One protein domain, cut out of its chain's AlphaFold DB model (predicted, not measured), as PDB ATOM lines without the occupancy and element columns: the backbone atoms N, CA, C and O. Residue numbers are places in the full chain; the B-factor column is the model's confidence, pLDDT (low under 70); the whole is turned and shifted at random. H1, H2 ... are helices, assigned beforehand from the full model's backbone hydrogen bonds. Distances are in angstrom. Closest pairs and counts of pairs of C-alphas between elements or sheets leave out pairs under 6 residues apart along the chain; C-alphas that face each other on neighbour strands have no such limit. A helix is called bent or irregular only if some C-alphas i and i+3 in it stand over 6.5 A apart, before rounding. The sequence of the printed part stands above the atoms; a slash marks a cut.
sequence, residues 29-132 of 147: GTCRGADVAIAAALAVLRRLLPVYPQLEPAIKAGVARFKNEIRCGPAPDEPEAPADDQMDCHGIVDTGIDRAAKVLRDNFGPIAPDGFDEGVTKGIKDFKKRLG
ATOM      1  N   GLY A  29      95.509  97.391 384.487       55.66
ATOM      2  CA  GLY A  29      94.394  97.978 383.735       55.66
ATOM      3  C   GLY A  29      93.971  99.388 384.176       55.66
ATOM      4  O   GLY A  29      93.505 100.159 383.337       55.66
ATOM      5  N   THR A  30      94.166  99.770 385.445       69.19
ATOM      6  CA  THR A  30      93.733 101.083 385.961       69.19
ATOM      7  C   THR A  30      94.579 102.221 385.403       69.19
ATOM      8  O   THR A  30      94.035 103.274 385.083       69.19
ATOM      9  N   CYS A  31      95.876 102.004 385.173       79.88
ATOM     10  CA  CYS A  31      96.753 103.040 384.625       79.88
ATOM     11  C   CYS A  31      96.493 103.335 383.145       79.88
ATOM     12  O   CYS A  31      96.516 104.494 382.737       79.88
ATOM     13  N   ARG A  32      96.167 102.315 382.344       80.19
ATOM     14  CA  ARG A  32      95.778 102.523 380.942       80.19
ATOM     15  C   ARG A  32      94.409 103.200 380.834       80.19
ATOM     16  O   ARG A  32      94.232 104.069 379.986       80.19
ATOM     17  N   GLY A  33      93.463 102.831 381.703       76.56
ATOM     18  CA  GLY A  33      92.177 103.527 381.825       76.56
ATOM     19  C   GLY A  33      92.353 104.991 382.238       76.56
ATOM     20  O   GLY A  33      91.735 105.875 381.648       76.56
ATOM     21  N   ALA A  34      93.276 105.254 383.168       80.69
ATOM     22  CA  ALA A  34      93.634 106.604 383.580       80.69
ATOM     23  C   ALA A  34      94.169 107.441 382.419       80.69
ATOM     24  O   ALA A  34      93.722 108.567 382.244       80.69
ATOM     25  N   ASP A  35      95.061 106.899 381.586       85.06
ATOM     26  CA  ASP A  35      95.603 107.634 380.438       85.06
ATOM     27  C   ASP A  35      94.511 108.037 379.428       85.06
ATOM     28  O   ASP A  35      94.541 109.151 378.902       85.06
ATOM     29  N   VAL A  36      93.509 107.179 379.199       82.62
ATOM     30  CA  VAL A  36      92.355 107.495 378.334       82.62
ATOM     31  C   VAL A  36      91.479 108.588 378.953       82.62
ATOM     32  O   VAL A  36      91.139 109.562 378.277       82.62
ATOM     33  N   ALA A  37      91.153 108.464 380.241       83.31
ATOM     34  CA  ALA A  37      90.348 109.447 380.964       83.31
ATOM     35  C   ALA A  37      91.048 110.817 381.029       83.31
ATOM     36  O   ALA A  37      90.426 111.856 380.795       83.31
ATOM     37  N   ILE A  38      92.363 110.817 381.267       86.69
ATOM     38  CA  ILE A  38      93.214 112.006 381.220       86.69
ATOM     39  C   ILE A  38      93.176 112.606 379.814       86.69
ATOM     40  O   ILE A  38      92.906 113.794 379.680       86.69
ATOM     41  N   ALA A  39      93.375 111.820 378.752       87.62
ATOM     42  CA  ALA A  39      93.348 112.335 377.382       87.62
ATOM     43  C   ALA A  39      92.019 113.037 377.039       87.62
ATOM     44  O   ALA A  39      92.034 114.120 376.447       87.62
ATOM     45  N   ALA A  40      90.882 112.475 377.468       82.19
ATOM     46  CA  ALA A  40      89.564 113.090 377.298       82.19
ATOM     47  C   ALA A  40      89.434 114.416 378.072       82.19
ATOM     48  O   ALA A  40      88.988 115.422 377.514       82.19
ATOM     49  N   ALA A  41      89.878 114.448 379.331       80.38
ATOM     50  CA  ALA A  41      89.884 115.658 380.153       80.38
ATOM     51  C   ALA A  41      90.792 116.757 379.560       80.38
ATOM     52  O   ALA A  41      90.409 117.929 379.497       80.38
ATOM     53  N   LEU A  42      91.966 116.384 379.042       87.25
ATOM     54  CA  LEU A  42      92.905 117.313 378.410       87.25
ATOM     55  C   LEU A  42      92.374 117.888 377.094       87.25
ATOM     56  O   LEU A  42      92.661 119.042 376.781       87.25
ATOM     57  N   ALA A  43      91.594 117.125 376.325       87.44
ATOM     58  CA  ALA A  43      90.951 117.639 375.116       87.44
ATOM     59  C   ALA A  43      89.985 118.796 375.436       87.44
ATOM     60  O   ALA A  43      89.933 119.782 374.698       87.44
ATOM     61  N   VAL A  44      89.273 118.719 376.566       84.56
ATOM     62  CA  VAL A  44      88.400 119.800 377.049       84.56
ATOM     63  C   VAL A  44      89.212 121.015 377.494       84.56
ATOM     64  O   VAL A  44      88.902 122.128 377.066       84.56
ATOM     65  N   LEU A  45      90.273 120.815 378.285       83.25
ATOM     66  CA  LEU A  45      91.154 121.908 378.722       83.25
ATOM     67  C   LEU A  45      91.778 122.648 377.538       83.25
ATOM     68  O   LEU A  45      91.686 123.869 377.470       83.25
ATOM     69  N   ARG A  46      92.345 121.925 376.566       86.19
ATOM     70  CA  ARG A  46      92.952 122.523 375.364       86.19
ATOM     71  C   ARG A  46      91.952 123.302 374.525       86.19
ATOM     72  O   ARG A  46      92.292 124.345 373.976       86.19
ATOM     73  N   ARG A  47      90.711 122.820 374.442       85.62
ATOM     74  CA  ARG A  47      89.639 123.517 373.727       85.62
ATOM     75  C   ARG A  47      89.241 124.827 374.408       85.62
ATOM     76  O   ARG A  47      88.893 125.775 373.713       85.62
ATOM     77  N   LEU A  48      89.245 124.866 375.739       83.38
ATOM     78  CA  LEU A  48      88.803 126.030 376.508       83.38
ATOM     79  C   LEU A  48      89.923 127.039 376.778       83.38
ATOM     80  O   LEU A  48      89.633 128.218 376.940       83.38
ATOM     81  N   LEU A  49      91.184 126.597 376.786       82.88
ATOM     82  CA  LEU A  49      92.347 127.417 377.134       82.88
ATOM     83  C   LEU A  49      93.415 127.499 376.022       82.88
ATOM     84  O   LEU A  49      94.601 127.432 376.331       82.88
ATOM     85  N   PRO A  50      93.075 127.679 374.731       76.31
ATOM     86  CA  PRO A  50      94.045 127.540 373.637       76.31
ATOM     87  C   PRO A  50      95.148 128.614 373.606       76.31
ATOM     88  O   PRO A  50      96.110 128.474 372.858       76.31
ATOM     89  N   VAL A  51      95.015 129.694 374.381       77.81
ATOM     90  CA  VAL A  51      95.839 130.913 374.256       77.81
ATOM     91  C   VAL A  51      96.939 131.013 375.322       77.81
ATOM     92  O   VAL A  51      97.678 131.992 375.353       77.81
ATOM     93  N   TYR A  52      97.071 130.019 376.206       77.38
ATOM     94  CA  TYR A  52      98.036 130.073 377.307       77.38
ATOM     95  C   TYR A  52      99.350 129.366 376.930       77.38
ATOM     96  O   TYR A  52      99.370 128.138 376.836       77.38
ATOM     97  N   PRO A  53     100.477 130.087 376.768       79.06
ATOM     98  CA  PRO A  53     101.755 129.482 376.372       79.06
ATOM     99  C   PRO A  53     102.296 128.487 377.411       79.06
ATOM    100  O   PRO A  53     103.005 127.547 377.061       79.06
ATOM    101  N   GLN A  54     101.915 128.646 378.683       84.25
ATOM    102  CA  GLN A  54     102.273 127.733 379.775       84.25
ATOM    103  C   GLN A  54     101.288 126.562 379.950       84.25
ATOM    104  O   GLN A  54     101.459 125.760 380.870       84.25
ATOM    105  N   LEU A  55     100.281 126.412 379.075       86.25
ATOM    106  CA  LEU A  55      99.253 125.376 379.214       86.25
ATOM    107  C   LEU A  55      99.831 123.961 379.176       86.25
ATOM    108  O   LEU A  55      99.528 123.161 380.053       86.25
ATOM    109  N   GLU A  56     100.658 123.627 378.183       89.12
ATOM    110  CA  GLU A  56     101.219 122.273 378.066       89.12
ATOM    111  C   GLU A  56     102.164 121.921 379.231       89.12
ATOM    112  O   GLU A  56     102.036 120.825 379.784       89.12
ATOM    113  N   PRO A  57     103.074 122.812 379.679       89.25
ATOM    114  CA  PRO A  57     103.815 122.612 380.924       89.25
ATOM    115  C   PRO A  57     102.914 122.417 382.153       89.25
ATOM    116  O   PRO A  57     103.180 121.529 382.961       89.25
ATOM    117  N   ALA A  58     101.843 123.204 382.286       90.06
ATOM    118  CA  ALA A  58     100.900 123.092 383.396       90.06
ATOM    119  C   ALA A  58     100.122 121.772 383.372       90.06
ATOM    120  O   ALA A  58     100.006 121.100 384.398       90.06
ATOM    121  N   ILE A  59      99.652 121.356 382.192       91.94
ATOM    122  CA  ILE A  59      99.025 120.052 381.956       91.94
ATOM    123  C   ILE A  59      99.963 118.931 382.401       91.94
ATOM    124  O   ILE A  59      99.543 118.039 383.134       91.94
ATOM    125  N   LYS A  60     101.237 118.978 381.992       91.88
ATOM    126  CA  LYS A  60     102.221 117.951 382.357       91.88
ATOM    127  C   LYS A  60     102.435 117.874 383.866       91.88
ATOM    128  O   LYS A  60     102.420 116.770 384.401       91.88
ATOM    129  N   ALA A  61     102.577 119.015 384.542       91.81
ATOM    130  CA  ALA A  61     102.730 119.064 385.996       91.81
ATOM    131  C   ALA A  61     101.509 118.462 386.714       91.81
ATOM    132  O   ALA A  61     101.653 117.551 387.531       91.81
ATOM    133  N   GLY A  62     100.300 118.895 386.342       91.75
ATOM    134  CA  GLY A  62      99.063 118.389 386.939       91.75
ATOM    135  C   GLY A  62      98.837 116.895 386.692       91.75
ATOM    136  O   GLY A  62      98.478 116.164 387.613       91.75
ATOM    137  N   VAL A  63      99.104 116.411 385.473       93.00
ATOM    138  CA  VAL A  63      98.989 114.984 385.123       93.00
ATOM    139  C   VAL A  63     100.020 114.140 385.862       93.00
ATOM    140  O   VAL A  63      99.673 113.068 386.350       93.00
ATOM    141  N   ALA A  64     101.270 114.598 385.967       92.69
ATOM    142  CA  ALA A  64     102.310 113.867 386.682       92.69
ATOM    143  C   ALA A  64     101.948 113.702 388.165       92.69
ATOM    144  O   ALA A  64     102.022 112.592 388.693       92.69
ATOM    145  N   ARG A  65     101.444 114.769 388.804       93.25
ATOM    146  CA  ARG A  65     100.926 114.701 390.175       93.25
ATOM    147  C   ARG A  65      99.729 113.769 390.302       93.25
ATOM    148  O   ARG A  65      99.749 112.902 391.166       93.25
ATOM    149  N   PHE A  66      98.723 113.891 389.434       92.62
ATOM    150  CA  PHE A  66      97.562 112.998 389.462       92.62
ATOM    151  C   PHE A  66      97.982 111.528 389.333       92.62
ATOM    152  O   PHE A  66      97.586 110.698 390.149       92.62
ATOM    153  N   LYS A  67      98.838 111.208 388.351       90.88
ATOM    154  CA  LYS A  67      99.336 109.845 388.124       90.88
ATOM    155  C   LYS A  67     100.125 109.312 389.313       90.88
ATOM    156  O   LYS A  67     100.042 108.117 389.572       90.88
ATOM    157  N   ASN A  68     100.862 110.157 390.027       92.56
ATOM    158  CA  ASN A  68     101.560 109.746 391.238       92.56
ATOM    159  C   ASN A  68     100.593 109.319 392.350       92.56
ATOM    160  O   ASN A  68     100.769 108.241 392.913       92.56
ATOM    161  N   GLU A  69      99.547 110.106 392.606       91.38
ATOM    162  CA  GLU A  69      98.568 109.809 393.663       91.38
ATOM    163  C   GLU A  69      97.784 108.517 393.379       91.38
ATOM    164  O   GLU A  69      97.569 107.712 394.283       91.38
ATOM    165  N   ILE A  70      97.462 108.239 392.109       88.19
ATOM    166  CA  ILE A  70      96.834 106.966 391.702       88.19
ATOM    167  C   ILE A  70      97.846 105.832 391.441       88.19
ATOM    168  O   ILE A  70      97.489 104.791 390.886       88.19
ATOM    169  N   ARG A  71      99.122 106.025 391.810       87.75
ATOM    170  CA  ARG A  71     100.237 105.056 391.696       87.75
ATOM    171  C   ARG A  71     100.606 104.634 390.271       87.75
ATOM    172  O   ARG A  71     101.325 103.660 390.069       87.75
ATOM    173  N   CYS A  72     100.168 105.389 389.275       87.56
ATOM    174  CA  CYS A  72     100.438 105.164 387.858       87.56
ATOM    175  C   CYS A  72     101.623 105.981 387.316       87.56
ATOM    176  O   CYS A  72     101.810 106.064 386.099       87.56
ATOM    177  N   GLY A  73     102.407 106.616 388.190       87.06
ATOM    178  CA  GLY A  73     103.573 107.407 387.814       87.06
ATOM    179  C   GLY A  73     104.519 107.681 388.988       87.06
ATOM    180  O   GLY A  73     104.129 107.521 390.149       87.06
ATOM    181  N   PRO A  74     105.766 108.083 388.692       88.00
ATOM    182  CA  PRO A  74     106.726 108.482 389.715       88.00
ATOM    183  C   PRO A  74     106.263 109.753 390.437       88.00
ATOM    184  O   PRO A  74     105.386 110.466 389.946       88.00
ATOM    185  N   ALA A  75     106.874 110.049 391.585       88.50
ATOM    186  CA  ALA A  75     106.688 111.341 392.241       88.50
ATOM    187  C   ALA A  75     107.118 112.469 391.283       88.50
ATOM    188  O   ALA A  75     108.209 112.373 390.714       88.50
ATOM    189  N   PRO A  76     106.275 113.492 391.054       88.06
ATOM    190  CA  PRO A  76     106.633 114.601 390.182       88.06
ATOM    191  C   PRO A  76     107.611 115.544 390.884       88.06
ATOM    192  O   PRO A  76     107.595 115.668 392.112       88.06
ATOM    193  N   ASP A  77     108.390 116.271 390.090       87.12
ATOM    194  CA  ASP A  77     109.118 117.437 390.578       87.12
ATOM    195  C   ASP A  77     108.138 118.506 391.093       87.12
ATOM    196  O   ASP A  77     107.002 118.626 390.620       87.12
ATOM    197  N   GLU A  78     108.582 119.304 392.063       86.00
ATOM    198  CA  GLU A  78     107.817 120.443 392.569       86.00
ATOM    199  C   GLU A  78     107.630 121.471 391.433       86.00
ATOM    200  O   GLU A  78     108.618 121.948 390.871       86.00
ATOM    201  N   PRO A  79     106.393 121.851 391.069       81.50
ATOM    202  CA  PRO A  79     106.191 122.778 389.965       81.50
ATOM    203  C   PRO A  79     106.626 124.192 390.346       81.50
ATOM    204  O   PRO A  79     106.240 124.718 391.393       81.50
ATOM    205  N   GLU A  80     107.376 124.829 389.454       81.62
ATOM    206  CA  GLU A  80     107.759 126.235 389.555       81.62
ATOM    207  C   GLU A  80     106.723 127.124 388.864       81.62
ATOM    208  O   GLU A  80     106.298 126.843 387.733       81.62
ATOM    209  N   ALA A  81     106.331 128.210 389.533       79.31
ATOM    210  CA  ALA A  81     105.528 129.250 388.907       79.31
ATOM    211  C   ALA A  81     106.372 130.014 387.866       79.31
ATOM    212  O   ALA A  81     107.588 130.130 388.042       79.31
ATOM    213  N   PRO A  82     105.767 130.532 386.783       78.50
ATOM    214  CA  PRO A  82     106.440 131.469 385.887       78.50
ATOM    215  C   PRO A  82     106.988 132.673 386.672       78.50
ATOM    216  O   PRO A  82     106.379 133.097 387.652       78.50
ATOM    217  N   ALA A  83     108.137 133.208 386.247       64.44
ATOM    218  CA  ALA A  83     108.800 134.328 386.922       64.44
ATOM    219  C   ALA A  83     108.019 135.655 386.821       64.44
ATOM    220  O   ALA A  83     108.197 136.525 387.670       64.44
ATOM    221  N   ASP A  84     107.146 135.782 385.817       62.47
ATOM    222  CA  ASP A  84     106.367 136.989 385.540       62.47
ATOM    223  C   ASP A  84     104.924 136.886 386.068       62.47
ATOM    224  O   ASP A  84     104.348 135.796 386.116       62.47
ATOM    225  N   ASP A  85     104.380 138.048 386.453       57.97
ATOM    226  CA  ASP A  85     103.016 138.366 386.904       57.97
ATOM    227  C   ASP A  85     102.045 137.181 387.019       57.97
ATOM    228  O   ASP A  85     101.424 136.740 386.047       57.97
ATOM    229  N   GLN A  86     101.847 136.709 388.256       73.56
ATOM    230  CA  GLN A  86     100.815 135.721 388.558       73.56
ATOM    231  C   GLN A  86      99.447 136.240 388.099       73.56
ATOM    232  O   GLN A  86      98.994 137.312 388.516       73.56
ATOM    233  N   MET A  87      98.774 135.462 387.259       75.62
ATOM    234  CA  MET A  87      97.489 135.814 386.674       75.62
ATOM    235  C   MET A  87      96.334 135.408 387.590       75.62
ATOM    236  O   MET A  87      96.431 134.465 388.382       75.62
ATOM    237  N   ASP A  88      95.213 136.112 387.462       78.81
ATOM    238  CA  ASP A  88      93.957 135.623 388.014       78.81
ATOM    239  C   ASP A  88      93.410 134.503 387.114       78.81
ATOM    240  O   ASP A  88      93.211 134.696 385.914       78.81
ATOM    241  N   CYS A  89      93.209 133.322 387.694       81.25
ATOM    242  CA  CYS A  89      92.670 132.150 387.006       81.25
ATOM    243  C   CYS A  89      91.166 131.956 387.240       81.25
ATOM    244  O   CYS A  89      90.599 130.941 386.824       81.25
ATOM    245  N   HIS A  90      90.498 132.921 387.868       78.81
ATOM    246  CA  HIS A  90      89.050 132.917 387.945       78.81
ATOM    247  C   HIS A  90      88.398 133.023 386.557       78.81
ATOM    248  O   HIS A  90      88.938 133.587 385.603       78.81
ATOM    249  N   GLY A  91      87.211 132.428 386.421       81.50
ATOM    250  CA  GLY A  91      86.449 132.424 385.172       81.50
ATOM    251  C   GLY A  91      86.795 131.245 384.262       81.50
ATOM    252  O   GLY A  91      86.414 130.108 384.546       81.50
ATOM    253  N   ILE A  92      87.448 131.505 383.125       82.06
ATOM    254  CA  ILE A  92      87.596 130.500 382.057       82.06
ATOM    255  C   ILE A  92      88.527 129.343 382.443       82.06
ATOM    256  O   ILE A  92      88.254 128.201 382.072       82.06
ATOM    257  N   VAL A  93      89.580 129.615 383.224       84.69
ATOM    258  CA  VAL A  93      90.521 128.586 383.699       84.69
ATOM    259  C   VAL A  93      89.841 127.681 384.720       84.69
ATOM    260  O   VAL A  93      89.830 126.471 384.512       84.69
ATOM    261  N   ASP A  94      89.196 128.240 385.749       87.75
ATOM    262  CA  ASP A  94      88.397 127.465 386.710       87.75
ATOM    263  C   ASP A  94      87.301 126.641 386.016       87.75
ATOM    264  O   ASP A  94      87.202 125.437 386.233       87.75
ATOM    265  N   THR A  95      86.560 127.234 385.073       86.44
ATOM    266  CA  THR A  95      85.536 126.512 384.292       86.44
ATOM    267  C   THR A  95      86.137 125.365 383.477       86.44
ATOM    268  O   THR A  95      85.536 124.294 383.352       86.44
ATOM    269  N   GLY A  96      87.314 125.580 382.883       86.81
ATOM    270  CA  GLY A  96      88.035 124.552 382.139       86.81
ATOM    271  C   GLY A  96      88.482 123.403 383.035       86.81
ATOM    272  O   GLY A  96      88.282 122.240 382.680       86.81
ATOM    273  N   ILE A  97      89.021 123.731 384.210       89.19
ATOM    274  CA  ILE A  97      89.432 122.769 385.231       89.19
ATOM    275  C   ILE A  97      88.228 121.965 385.728       89.19
ATOM    276  O   ILE A  97      88.291 120.738 385.719       89.19
ATOM    277  N   ASP A  98      87.122 122.615 386.080       90.62
ATOM    278  CA  ASP A  98      85.921 121.951 386.595       90.62
ATOM    279  C   ASP A  98      85.317 120.994 385.566       90.62
ATOM    280  O   ASP A  98      84.966 119.854 385.887       90.62
ATOM    281  N   ARG A  99      85.244 121.411 384.294       89.00
ATOM    282  CA  ARG A  99      84.768 120.540 383.212       89.00
ATOM    283  C   ARG A  99      85.702 119.362 382.975       89.00
ATOM    284  O   ARG A  99      85.220 118.251 382.765       89.00
ATOM    285  N   ALA A 100      87.012 119.574 383.012       86.81
ATOM    286  CA  ALA A 100      87.977 118.494 382.853       86.81
ATOM    287  C   ALA A 100      87.959 117.522 384.038       86.81
ATOM    288  O   ALA A 100      87.945 116.315 383.817       86.81
ATOM    289  N   ALA A 101      87.868 118.020 385.273       89.31
ATOM    290  CA  ALA A 101      87.706 117.202 386.472       89.31
ATOM    291  C   ALA A 101      86.397 116.404 386.433       89.31
ATOM    292  O   ALA A 101      86.378 115.230 386.800       89.31
ATOM    293  N   LYS A 102      85.312 117.007 385.930       89.44
ATOM    294  CA  LYS A 102      84.053 116.300 385.698       89.44
ATOM    295  C   LYS A 102      84.204 115.187 384.661       89.44
ATOM    296  O   LYS A 102      83.816 114.065 384.952       89.44
ATOM    297  N   VAL A 103      84.794 115.460 383.497       86.94
ATOM    298  CA  VAL A 103      85.037 114.427 382.472       86.94
ATOM    299  C   VAL A 103      85.914 113.309 383.022       86.94
ATOM    300  O   VAL A 103      85.630 112.139 382.782       86.94
ATOM    301  N   LEU A 104      86.946 113.651 383.792       86.62
ATOM    302  CA  LEU A 104      87.804 112.671 384.442       86.62
ATOM    303  C   LEU A 104      86.982 111.776 385.384       86.62
ATOM    304  O   LEU A 104      87.000 110.559 385.230       86.62
ATOM    305  N   ARG A 105      86.190 112.367 386.289       88.31
ATOM    306  CA  ARG A 105      85.284 111.639 387.197       88.31
ATOM    307  C   ARG A 105      84.277 110.771 386.453       88.31
ATOM    308  O   ARG A 105      84.108 109.616 386.815       88.31
ATOM    309  N   ASP A 106      83.650 111.289 385.403       87.38
ATOM    310  CA  ASP A 106      82.644 110.559 384.625       87.38
ATOM    311  C   ASP A 106      83.254 109.335 383.912       87.38
ATOM    312  O   ASP A 106      82.586 108.316 383.765       87.38
ATOM    313  N   ASN A 107      84.531 109.401 383.508       82.81
ATOM    314  CA  ASN A 107      85.240 108.266 382.903       82.81
ATOM    315  C   ASN A 107      85.659 107.202 383.928       82.81
ATOM    316  O   ASN A 107      85.712 106.022 383.589       82.81
ATOM    317  N   PHE A 108      85.961 107.599 385.165       81.62
ATOM    318  CA  PHE A 108      86.276 106.657 386.242       81.62
ATOM    319  C   PHE A 108      85.027 106.110 386.944       81.62
ATOM    320  O   PHE A 108      85.059 104.996 387.457       81.62
ATOM    321  N   GLY A 109      83.921 106.854 386.956       75.38
ATOM    322  CA  GLY A 109      82.658 106.444 387.562       75.38
ATOM    323  C   GLY A 109      82.832 105.883 388.986       75.38
ATOM    324  O   GLY A 109      83.612 106.425 389.769       75.38
ATOM    325  N   PRO A 110      82.137 104.785 389.345       74.31
ATOM    326  CA  PRO A 110      82.248 104.163 390.667       74.31
ATOM    327  C   PRO A 110      83.543 103.355 390.871       74.31
ATOM    328  O   PRO A 110      83.744 102.810 391.950       74.31
ATOM    329  N   ILE A 111      84.404 103.244 389.855       80.69
ATOM    330  CA  ILE A 111      85.653 102.464 389.889       80.69
ATOM    331  C   ILE A 111      86.892 103.364 389.963       80.69
ATOM    332  O   ILE A 111      87.978 102.980 389.519       80.69
ATOM    333  N   ALA A 112      86.733 104.577 390.498       81.88
ATOM    334  CA  ALA A 112      87.848 105.478 390.744       81.88
ATOM    335  C   ALA A 112      88.917 104.783 391.616       81.88
ATOM    336  O   ALA A 112      88.571 104.174 392.629       81.88
ATOM    337  N   PRO A 113      90.204 104.826 391.221       83.81
ATOM    338  CA  PRO A 113      91.272 104.192 391.981       83.81
ATOM    339  C   PRO A 113      91.518 104.918 393.308       83.81
ATOM    340  O   PRO A 113      91.181 106.094 393.467       83.81
ATOM    341  N   ASP A 114      92.184 104.235 394.238       85.19
ATOM    342  CA  ASP A 114      92.699 104.864 395.455       85.19
ATOM    343  C   ASP A 114      93.512 106.123 395.117       85.19
ATOM    344  O   ASP A 114      94.273 106.147 394.147       85.19
ATOM    345  N   GLY A 115      93.353 107.171 395.928       86.88
ATOM    346  CA  GLY A 115      94.050 108.442 395.722       86.88
ATOM    347  C   GLY A 115      93.472 109.305 394.599       86.88
ATOM    348  O   GLY A 115      94.036 110.353 394.310       86.88
ATOM    349  N   PHE A 116      92.348 108.926 393.973       89.56
ATOM    350  CA  PHE A 116      91.750 109.703 392.882       89.56
ATOM    351  C   PHE A 116      91.412 111.149 393.278       89.56
ATOM    352  O   PHE A 116      91.873 112.079 392.618       89.56
ATOM    353  N   ASP A 117      90.641 111.368 394.349       90.50
ATOM    354  CA  ASP A 117      90.215 112.722 394.745       90.50
ATOM    355  C   ASP A 117      91.384 113.592 395.222       90.50
ATOM    356  O   ASP A 117      91.461 114.787 394.910       90.50
ATOM    357  N   GLU A 118      92.337 112.983 395.927       90.56
ATOM    358  CA  GLU A 118      93.582 113.637 396.326       90.56
ATOM    359  C   GLU A 118      94.436 113.987 395.100       90.56
ATOM    360  O   GLU A 118      94.921 115.113 394.982       90.56
ATOM    361  N   GLY A 119      94.523 113.074 394.131       90.81
ATOM    362  CA  GLY A 119      95.153 113.271 392.832       90.81
ATOM    363  C   GLY A 119      94.539 114.412 392.041       90.81
ATOM    364  O   GLY A 119      95.276 115.226 391.488       90.81
ATOM    365  N   VAL A 120      93.209 114.503 391.981       91.94
ATOM    366  CA  VAL A 120      92.514 115.613 391.317       91.94
ATOM    367  C   VAL A 120      92.861 116.925 392.013       91.94
ATOM    368  O   VAL A 120      93.263 117.884 391.359       91.94
ATOM    369  N   THR A 121      92.780 116.958 393.342       94.00
ATOM    370  CA  THR A 121      93.034 118.167 394.138       94.00
ATOM    371  C   THR A 121      94.478 118.655 393.994       94.00
ATOM    372  O   THR A 121      94.717 119.814 393.641       94.00
ATOM    373  N   LYS A 122      95.461 117.775 394.212       92.88
ATOM    374  CA  LYS A 122      96.887 118.105 394.083       92.88
ATOM    375  C   LYS A 122      97.279 118.372 392.629       92.88
ATOM    376  O   LYS A 122      98.046 119.292 392.369       92.88
ATOM    377  N   GLY A 123      96.723 117.624 391.676       92.50
ATOM    378  CA  GLY A 123      96.944 117.839 390.247       92.50
ATOM    379  C   GLY A 123      96.460 119.213 389.781       92.50
ATOM    380  O   GLY A 123      97.183 119.907 389.071       92.50
ATOM    381  N   ILE A 124      95.282 119.657 390.237       93.00
ATOM    382  CA  ILE A 124      94.769 121.009 389.965       93.00
ATOM    383  C   ILE A 124      95.673 122.074 390.587       93.00
ATOM    384  O   ILE A 124      95.961 123.080 389.938       93.00
ATOM    385  N   LYS A 125      96.145 121.863 391.821       90.62
ATOM    386  CA  LYS A 125      97.070 122.788 392.491       90.62
ATOM    387  C   LYS A 125      98.364 122.961 391.692       90.62
ATOM    388  O   LYS A 125      98.766 124.094 391.432       90.62
ATOM    389  N   ASP A 126      98.970 121.861 391.260       92.38
ATOM    390  CA  ASP A 126     100.220 121.869 390.497       92.38
ATOM    391  C   ASP A 126     100.033 122.454 389.093       92.38
ATOM    392  O   ASP A 126     100.861 123.246 388.638       92.38
ATOM    393  N   PHE A 127      98.903 122.149 388.443       92.38
ATOM    394  CA  PHE A 127      98.490 122.785 387.192       92.38
ATOM    395  C   PHE A 127      98.393 124.304 387.356       92.38
ATOM    396  O   PHE A 127      99.040 125.041 386.617       92.38
ATOM    397  N   LYS A 128      97.633 124.784 388.348       90.56
ATOM    398  CA  LYS A 128      97.433 126.218 388.599       90.56
ATOM    399  C   LYS A 128      98.750 126.920 388.929       90.56
ATOM    400  O   LYS A 128      99.039 127.965 388.350       90.56
ATOM    401  N   LYS A 129      99.578 126.325 389.795       90.06
ATOM    402  CA  LYS A 129     100.902 126.856 390.155       90.06
ATOM    403  C   LYS A 129     101.786 127.004 388.920       90.06
ATOM    404  O   LYS A 129     102.344 128.073 388.700       90.06
ATOM    405  N   ARG A 130     101.858 125.972 388.072       89.38
ATOM    406  CA  ARG A 130     102.681 125.997 386.856       89.38
ATOM    407  C   ARG A 130     102.120 126.908 385.762       89.38
ATOM    408  O   ARG A 130     102.897 127.500 385.020       89.38
ATOM    409  N   LEU A 131     100.797 127.036 385.669       88.12
ATOM    410  CA  LEU A 131     100.146 127.970 384.750       88.12
ATOM    411  C   LEU A 131     100.439 129.430 385.132       88.12
ATOM    412  O   LEU A 131     100.417 130.292 384.262       88.12
ATOM    413  N   GLY A 132     100.753 129.687 386.407       87.88
ATOM    414  CA  GLY A 132     100.995 131.020 386.955       87.88
ATOM    415  C   GLY A 132      99.764 131.637 387.607       87.88
ATOM    416  O   GLY A 132      99.680 132.853 387.713       87.88
TER     417      GLY A 132
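Overview. This is residues 29 to 132 of the 147 residues of an uncharacterized protein of Cordyceps militaris (strain CM01) (UniProt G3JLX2). Four helices stand roughly side by side in a bundle, at the corners of a four-sided cross-section: H1 and H3 make one close pair, H2 and H4 the other, with H1 beside H2 and H3 beside H4. A long link without a named element, residues 70 to 91, runs from the end of H2 along the outside of the bundle to the far end, where H3 begins. The printed part has 104 residues, with four named helices in the order H1, H2, H3, H4 and no named strand; its class is all helix. The whole is compact, with a radius of gyration of the C-alphas of 13.0 A, and its outline is elongated, spanning 40 by 26 by 17 A.

Along the chain. H1, residues 29 to 48, begins at C-alpha 29 at (94.394, 97.978, 383.735) and measures 29.5 A from first to last C-alpha. H2, residues 55 to 69, measures 21.3 A. H3, residues 92 to 111, measures 29.2 A from C-alpha 92 at (87.596, 130.500, 382.057); it is irregular, with C-alphas 107 and 110 9.3 A apart, and has a kink of 39 degrees near residue 105. H4, residues 116 to 131, measures 21.7 A and ends at C-alpha 131 at (100.146, 127.970, 384.750).

Arrangement. In this bundle, a set of four aligned helices, H1 and H2 form a helical hairpin: they touch, at a shallow tilt of 27 degrees, opposite ways, and their closest C-alphas, those of Ile 38 and Val 63, are 7.6 A apart. H1 also touches H3, at a shallow tilt of 23 degrees, opposite ways; the closest C-alphas, those of Ala 41 and Ala 100, are 4.4 A apart. H2 touches H4 at a shallow tilt of 27 degrees, opposite ways, and the closest C-alphas, those of Gly 62 and Gly 123, are 4.0 A apart. H3 and H4 are close but not clearly touching: their closest C-alphas, those of Ala 101 and Val 120, are 7.0 A apart. H1 and H4 are apart, and so are H2 and H3. In H1, H2 and H4 every O i to N i+4 pair is within hydrogen-bond range; in H3 it is 14 of 16.

Size, cuts and confidence. The two C-alphas farthest apart, those of Gly 29 and Asp 85, are 41.4 A from each other. The printed part has no cut. The link from H1 to H2 is short, that from H3 to H4 tight, and that from H2 to H3 long, with 22 residues whose C-alphas lie 13 to 22 A from the mean of all C-alphas. The mean pLDDT of the printed part is 84.9; residues 29 to 30 and 83 to 85 are under 70.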